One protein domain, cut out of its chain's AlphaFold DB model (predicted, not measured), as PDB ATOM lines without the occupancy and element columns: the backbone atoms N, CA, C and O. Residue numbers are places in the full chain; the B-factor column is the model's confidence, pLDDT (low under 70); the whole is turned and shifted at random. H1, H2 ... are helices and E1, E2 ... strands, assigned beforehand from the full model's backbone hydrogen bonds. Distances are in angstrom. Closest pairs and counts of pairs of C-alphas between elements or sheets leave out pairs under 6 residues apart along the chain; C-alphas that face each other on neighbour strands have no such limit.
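This is residues 215 to 272 of the 281 residues of an uncharacterized protein of Frankia sp. KB5 (UniProt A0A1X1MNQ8). Little regular structure is here: an elongated model with a two-stranded hairpin, E1 and E2, near one end, a short helix, H1, in the middle, and a stretch that folds back on itself, residues 256 to 272, toward the other. The 58 printed residues hold E1, E2 and H1 in that order, 20 residues in named elements, class mixed. It is loose, with a radius of gyration of the C-alphas of 13.9 A and spans of 44 by 23 by 15 A.

Find C-alpha 216 at (122.158, 95.030, 183.439); from there E1, residues 216 to 221, runs 15.8 A. E2, residues 224 to 229, runs 16.2 A. H1, residues 248 to 255, ends at C-alpha 255 (104.568, 107.926, 168.226), after 10.6 A.

E1 and E2 form an antiparallel hairpin at 153 degrees; look at N 219 and O 226, 2.8 A apart, within hydrogen-bond range. E1 and H1 are apart. In H1 every O i to N i+4 pair is within hydrogen-bond range. Further on, residues 257 to 258 pair with 266 to 267, antiparallel.

The C-alphas farthest apart, Glu 216 and Ser 262, are 44.1 A apart. The printed part has no cut; the link from E2 to H1 is long, 18 residues. No printed residue is under pLDDT 70.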
ATOM      1  N   PRO A 215     122.867  91.208 180.470       82.81
ATOM      2  CA  PRO A 215     123.437  92.460 180.946       82.81
ATOM      3  C   PRO A 215     122.426  93.240 181.793       82.81
ATOM      4  O   PRO A 215     121.217  93.199 181.548       82.81
ATOM      5  N   GLU A 216     122.934  93.989 182.770       86.25
ATOM      6  CA  GLU A 216     122.158  95.030 183.439       86.25
ATOM      7  C   GLU A 216     122.079  96.266 182.544       86.25
ATOM      8  O   GLU A 216     123.087  96.749 182.030       86.25
ATOM      9  N   LEU A 217     120.862  96.763 182.341       84.94
ATOM     10  CA  LEU A 217     120.550  97.881 181.464       84.94
ATOM     11  C   LEU A 217     119.725  98.914 182.232       84.94
ATOM     12  O   LEU A 217     118.773  98.573 182.932       84.94
ATOM     13  N   GLU A 218     120.043 100.193 182.051       88.44
ATOM     14  CA  GLU A 218     119.189 101.289 182.504       88.44
ATOM     15  C   GLU A 218     118.195 101.661 181.392       88.44
ATOM     16  O   GLU A 218     118.585 101.943 180.256       88.44
ATOM     17  N   VAL A 219     116.899 101.670 181.705       84.69
ATOM     18  CA  VAL A 219     115.827 102.042 180.773       84.69
ATOM     19  C   VAL A 219     115.064 103.244 181.305       84.69
ATOM     20  O   VAL A 219     114.404 103.181 182.341       84.69
ATOM     21  N   ARG A 220     115.074 104.337 180.538       88.06
ATOM     22  CA  ARG A 220     114.247 105.521 180.802       88.06
ATOM     23  C   ARG A 220     112.966 105.470 179.971       88.06
ATOM     24  O   ARG A 220     112.999 105.591 178.741       88.06
ATOM     25  N   CYS A 221     111.822 105.276 180.620       81.62
ATOM     26  CA  CYS A 221     110.523 105.165 179.954       81.62
ATOM     27  C   CYS A 221     109.362 105.426 180.922       81.62
ATOM     28  O   CYS A 221     109.506 105.269 182.124       81.62
ATOM     29  N   CYS A 222     108.190 105.814 180.402       76.44
ATOM     30  CA  CYS A 222     106.969 106.008 181.197       76.44
ATOM     31  C   CYS A 222     107.136 106.970 182.392       76.44
ATOM     32  O   CYS A 222     106.463 106.807 183.410       76.44
ATOM     33  N   GLY A 223     108.027 107.961 182.250       80.12
ATOM     34  CA  GLY A 223     108.333 108.960 183.277       80.12
ATOM     35  C   GLY A 223     109.274 108.480 184.387       80.12
ATOM     36  O   GLY A 223     109.502 109.225 185.333       80.12
ATOM     37  N   GLN A 224     109.817 107.264 184.291       76.94
ATOM     38  CA  GLN A 224     110.653 106.646 185.320       76.94
ATOM     39  C   GLN A 224     111.956 106.100 184.715       76.94
ATOM     40  O   GLN A 224     112.081 105.916 183.498       76.94
ATOM     41  N   VAL A 225     112.951 105.887 185.577       83.06
ATOM     42  CA  VAL A 225     114.195 105.179 185.256       83.06
ATOM     43  C   VAL A 225     114.125 103.825 185.946       83.06
ATOM     44  O   VAL A 225     113.846 103.766 187.141       83.06
ATOM     45  N   HIS A 226     114.352 102.760 185.186       78.00
ATOM     46  CA  HIS A 226     114.343 101.389 185.678       78.00
ATOM     47  C   HIS A 226     115.698 100.740 185.404       78.00
ATOM     48  O   HIS A 226     116.278 100.948 184.339       78.00
ATOM     49  N   THR A 227     116.167  99.918 186.335       82.00
ATOM     50  CA  THR A 227     117.311  99.026 186.124       82.00
ATOM     51  C   THR A 227     116.769  97.634 185.847       82.00
ATOM     52  O   THR A 227     116.045  97.084 186.673       82.00
ATOM     53  N   ILE A 228     117.089  97.083 184.680       78.75
ATOM     54  CA  ILE A 228     116.581  95.789 184.220       78.75
ATOM     55  C   ILE A 228     117.737  94.843 183.911       78.75
ATOM     56  O   ILE A 228     118.840  95.298 183.621       78.75
ATOM     57  N   ARG A 229     117.486  93.532 183.898       80.62
ATOM     58  CA  ARG A 229     118.462  92.527 183.470       80.62
ATOM     59  C   ARG A 229     117.895  91.720 182.299       80.62
ATOM     60  O   ARG A 229     117.084  90.808 182.454       80.62
ATOM     61  N   GLY A 230     118.309  92.077 181.089       79.88
ATOM     62  CA  GLY A 230     117.695  91.572 179.863       79.88
ATOM     63  C   GLY A 230     118.562  91.782 178.637       79.88
ATOM     64  O   GLY A 230     119.473  92.602 178.639       79.88
ATOM     65  N   TRP A 231     118.259  91.053 177.567       84.00
ATOM     66  CA  TRP A 231     118.898  91.303 176.281       84.00
ATOM     67  C   TRP A 231     118.374  92.615 175.681       84.00
ATOM     68  O   TRP A 231     117.158  92.840 175.674       84.00
ATOM     69  N   PRO A 232     119.261  93.496 175.188       86.81
ATOM     70  CA  PRO A 232     118.836  94.716 174.522       86.81
ATOM     71  C   PRO A 232     118.099  94.393 173.218       86.81
ATOM     72  O   PRO A 232     118.327  93.360 172.585       86.81
ATOM     73  N   CYS A 233     117.228  95.301 172.786       86.31
ATOM     74  CA  CYS A 233     116.603  95.241 171.471       86.31
ATOM     75  C   CYS A 233     117.682  95.153 170.382       86.31
ATOM     76  O   CYS A 233     118.595  95.979 170.344       86.31
ATOM     77  N   SER A 234     117.542  94.203 169.457       88.69
ATOM     78  CA  SER A 234     118.497  94.001 168.360       88.69
ATOM     79  C   SER A 234     118.622  95.205 167.418       88.69
ATOM     80  O   SER A 234     119.637  95.339 166.742       88.69
ATOM     81  N   THR A 235     117.616  96.086 167.385       88.56
ATOM     82  CA  THR A 235     117.587  97.258 166.501       88.56
ATOM     83  C   THR A 235     118.155  98.512 167.162       88.56
ATOM     84  O   THR A 235     119.012  99.166 166.577       88.56
ATOM     85  N   CYS A 236     117.681  98.890 168.357       88.88
ATOM     86  CA  CYS A 236     118.150 100.118 169.021       88.88
ATOM     87  C   CYS A 236     119.221  99.903 170.091       88.88
ATOM     88  O   CYS A 236     119.729 100.892 170.613       88.88
ATOM     89  N   GLY A 237     119.525  98.660 170.468       88.31
ATOM     90  CA  GLY A 237     120.464  98.361 171.550       88.31
ATOM     91  C   GLY A 237     119.969  98.740 172.952       88.31
ATOM     92  O   GLY A 237     120.714  98.582 173.911       88.31
ATOM     93  N   GLU A 238     118.730  99.224 173.106       87.94
ATOM     94  CA  GLU A 238     118.164  99.575 174.416       87.94
ATOM     95  C   GLU A 238     117.367  98.432 175.041       87.94
ATOM     96  O   GLU A 238     116.770  97.614 174.339       87.94
ATOM     97  N   GLY A 239     117.281  98.437 176.371       86.62
ATOM     98  CA  GLY A 239     116.389  97.554 177.113       86.62
ATOM     99  C   GLY A 239     114.900  97.825 176.851       86.62
ATOM    100  O   GLY A 239     114.492  98.917 176.440       86.62
ATOM    101  N   TYR A 240     114.069  96.817 177.110       84.38
ATOM    102  CA  TYR A 240     112.613  96.924 177.020       84.38
ATOM    103  C   TYR A 240     112.056  97.559 178.288       84.38
ATOM    104  O   TYR A 240     112.423  97.172 179.394       84.38
ATOM    105  N   CYS A 241     111.163  98.540 178.141       79.38
ATOM    106  CA  CYS A 241     110.548  99.156 179.304       79.38
ATOM    107  C   CYS A 241     109.718  98.123 180.064       79.38
ATOM    108  O   CYS A 241     108.836  97.506 179.466       79.38
ATOM    109  N   PRO A 242     109.911  98.013 181.377       71.06
ATOM    110  CA  PRO A 242     109.176  97.054 182.183       71.06
ATOM    111  C   PRO A 242     107.667  97.265 182.229       71.06
ATOM    112  O   PRO A 242     106.875  96.336 182.127       71.06
ATOM    113  N   LYS A 243     107.269  98.530 182.324       73.06
ATOM    114  CA  LYS A 243     105.883  98.942 182.519       73.06
ATOM    115  C   LYS A 243     105.029  98.818 181.262       73.06
ATOM    116  O   LYS A 243     103.831  98.574 181.350       73.06
ATOM    117  N   CYS A 244     105.613  99.059 180.088       75.69
ATOM    118  CA  CYS A 244     104.877  99.045 178.819       75.69
ATOM    119  C   CYS A 244     105.341  97.965 177.835       75.69
ATOM    120  O   CYS A 244     104.737  97.834 176.773       75.69
ATOM    121  N   GLY A 245     106.397  97.216 178.163       78.62
ATOM    122  CA  GLY A 245     106.958  96.144 177.340       78.62
ATOM    123  C   GLY A 245     107.643  96.609 176.051       78.62
ATOM    124  O   GLY A 245     107.932  95.783 175.195       78.62
ATOM    125  N   ARG A 246     107.870  97.917 175.868       83.94
ATOM    126  CA  ARG A 246     108.343  98.510 174.601       83.94
ATOM    127  C   ARG A 246     109.786  98.995 174.693       83.94
ATOM    128  O   ARG A 246     110.151  99.663 175.663       83.94
ATOM    129  N   CYS A 247     110.584  98.732 173.662       86.69
ATOM    130  CA  CYS A 247     111.917  99.325 173.504       86.69
ATOM    131  C   CYS A 247     111.837 100.749 172.905       86.69
ATOM    132  O   CYS A 247     110.752 101.313 172.727       86.69
ATOM    133  N   ARG A 248     112.975 101.390 172.594       87.69
ATOM    134  CA  ARG A 248     112.983 102.708 171.914       87.69
ATOM    135  C   ARG A 248     112.290 102.673 170.553       87.69
ATOM    136  O   ARG A 248     111.483 103.557 170.279       87.69
ATOM    137  N   CYS A 249     112.579 101.657 169.738       87.06
ATOM    138  CA  CYS A 249     111.998 101.507 168.403       87.06
ATOM    139  C   CYS A 249     110.475 101.433 168.475       87.06
ATOM    140  O   CYS A 249     109.803 102.245 167.853       87.06
ATOM    141  N   ASP A 250     109.933 100.550 169.313       86.31
ATOM    142  CA  ASP A 250     108.482 100.388 169.467       86.31
ATOM    143  C   ASP A 250     107.796 101.689 169.903       86.31
ATOM    144  O   ASP A 250     106.686 102.000 169.471       86.31
ATOM    145  N   ARG A 251     108.458 102.471 170.768       86.50
ATOM    146  CA  ARG A 251     107.958 103.776 171.220       86.50
ATOM    147  C   ARG A 251     107.981 104.813 170.105       86.50
ATOM    148  O   ARG A 251     107.019 105.564 169.984       86.50
ATOM    149  N   HIS A 252     109.037 104.838 169.293       85.12
ATOM    150  CA  HIS A 252     109.121 105.708 168.122       85.12
ATOM    151  C   HIS A 252     108.035 105.351 167.106       85.12
ATOM    152  O   HIS A 252     107.237 106.217 166.765       85.12
ATOM    153  N   THR A 253     107.911 104.075 166.738       85.12
ATOM    154  CA  THR A 253     106.880 103.583 165.812       85.12
ATOM    155  C   THR A 253     105.466 103.890 166.305       85.12
ATOM    156  O   THR A 253     104.595 104.247 165.518       85.12
ATOM    157  N   ALA A 254     105.213 103.777 167.612       82.69
ATOM    158  CA  ALA A 254     103.914 104.120 168.191       82.69
ATOM    159  C   ALA A 254     103.636 105.635 168.218       82.69
ATOM    160  O   ALA A 254     102.474 106.034 168.261       82.69
ATOM    161  N   ALA A 255     104.680 106.469 168.232       83.19
ATOM    162  CA  ALA A 255     104.568 107.926 168.226       83.19
ATOM    163  C   ALA A 255     104.526 108.522 166.810       83.19
ATOM    164  O   ALA A 255     104.127 109.677 166.649       83.19
ATOM    165  N   GLU A 256     104.950 107.764 165.798       88.50
ATOM    166  CA  GLU A 256     104.961 108.193 164.406       88.50
ATOM    167  C   GLU A 256     103.568 108.585 163.901       88.50
ATOM    168  O   GLU A 256     102.563 107.911 164.133       88.50
ATOM    169  N   LYS A 257     103.527 109.683 163.147       86.81
ATOM    170  CA  LYS A 257     102.341 110.182 162.458       86.81
ATOM    171  C   LYS A 257     102.568 110.156 160.954       86.81
ATOM    172  O   LYS A 257     103.685 110.341 160.475       86.81
ATOM    173  N   LEU A 258     101.489 109.926 160.216       90.62
ATOM    174  CA  LEU A 258     101.477 110.039 158.762       90.62
ATOM    175  C   LEU A 258     101.639 111.504 158.349       90.62
ATOM    176  O   LEU A 258     100.963 112.379 158.892       90.62
ATOM    177  N   CYS A 259     102.512 111.754 157.376       90.06
ATOM    178  CA  CYS A 259     102.542 113.028 156.670       90.06
ATOM    179  C   CYS A 259     101.204 113.238 155.939       90.06
ATOM    180  O   CYS A 259     100.757 112.356 155.209       90.06
ATOM    181  N   ALA A 260     100.596 114.412 156.116       90.31
ATOM    182  CA  ALA A 260      99.342 114.811 155.472       90.31
ATOM    183  C   ALA A 260      99.513 115.230 153.997       90.31
ATOM    184  O   ALA A 260      98.534 115.534 153.322       90.31
ATOM    185  N   GLY A 261     100.756 115.279 153.510       88.06
ATOM    186  CA  GLY A 261     101.089 115.532 152.111       88.06
ATOM    187  C   GLY A 261     100.991 114.276 151.242       88.06
ATOM    188  O   GLY A 261     100.502 113.232 151.662       88.06
ATOM    189  N   SER A 262     101.523 114.353 150.023       87.56
ATOM    190  CA  SER A 262     101.412 113.280 149.026       87.56
ATOM    191  C   SER A 262     102.304 112.059 149.279       87.56
ATOM    192  O   SER A 262     102.096 111.029 148.642       87.56
ATOM    193  N   CYS A 263     103.292 112.138 150.181       90.50
ATOM    194  CA  CYS A 263     104.218 111.026 150.416       90.50
ATOM    195  C   CYS A 263     103.665 109.932 151.341       90.50
ATOM    196  O   CYS A 263     104.144 108.806 151.271       90.50
ATOM    197  N   TYR A 264     102.701 110.253 152.220       86.00
ATOM    198  CA  TYR A 264     102.123 109.335 153.217       86.00
ATOM    199  C   TYR A 264     103.156 108.518 154.021       86.00
ATOM    200  O   TYR A 264     102.880 107.415 154.489       86.00
ATOM    201  N   MET A 265     104.362 109.058 154.202       89.81
ATOM    202  CA  MET A 265     105.404 108.435 155.014       89.81
ATOM    203  C   MET A 265     105.178 108.745 156.498       89.81
ATOM    204  O   MET A 265     104.571 109.760 156.858       89.81
ATOM    205  N   ARG A 266     105.657 107.852 157.369       88.00
ATOM    206  CA  ARG A 266     105.585 108.005 158.824       88.00
ATOM    207  C   ARG A 266     106.782 108.790 159.352       88.00
ATOM    208  O   ARG A 266     107.918 108.495 159.000       88.00
ATOM    209  N   TYR A 267     106.514 109.773 160.205       85.56
ATOM    210  CA  TYR A 267     107.528 110.619 160.831       85.56
ATOM    211  C   TYR A 267     107.232 110.811 162.312       85.56
ATOM    212  O   TYR A 267     106.074 110.832 162.733       85.56
ATOM    213  N   LEU A 268     108.277 111.032 163.110       83.81
ATOM    214  CA  LEU A 268     108.090 111.505 164.477       83.81
ATOM    215  C   LEU A 268     107.377 112.870 164.467       83.81
ATOM    216  O   LEU A 268     107.670 113.695 163.599       83.81
ATOM    217  N   PRO A 269     106.482 113.158 165.432       85.50
ATOM    218  CA  PRO A 269     105.647 114.359 165.395       85.50
ATOM    219  C   PRO A 269     106.427 115.672 165.278       85.50
ATOM    220  O   PRO A 269     105.950 116.595 164.634       85.50
ATOM    221  N   HIS A 270     107.630 115.749 165.854       85.25
ATOM    222  CA  HIS A 270     108.477 116.945 165.806       85.25
ATOM    223  C   HIS A 270     109.135 117.192 164.435       85.25
ATOM    224  O   HIS A 270     109.653 118.278 164.200       85.25
ATOM    225  N   LEU A 271     109.123 116.205 163.532       88.12
ATOM    226  CA  LEU A 271     109.606 116.344 162.151       88.12
ATOM    227  C   LEU A 271     108.504 116.844 161.202       88.12
ATOM    228  O   LEU A 271     108.781 117.229 160.063       88.12
ATOM    229  N   LEU A 272     107.252 116.860 161.662       88.75
ATOM    230  CA  LEU A 272     106.114 117.387 160.920       88.75
ATOM    231  C   LEU A 272     105.843 118.829 161.356       88.75
ATOM    232  O   LEU A 272     105.640 119.100 162.536       88.75
TER     233      LEU A 272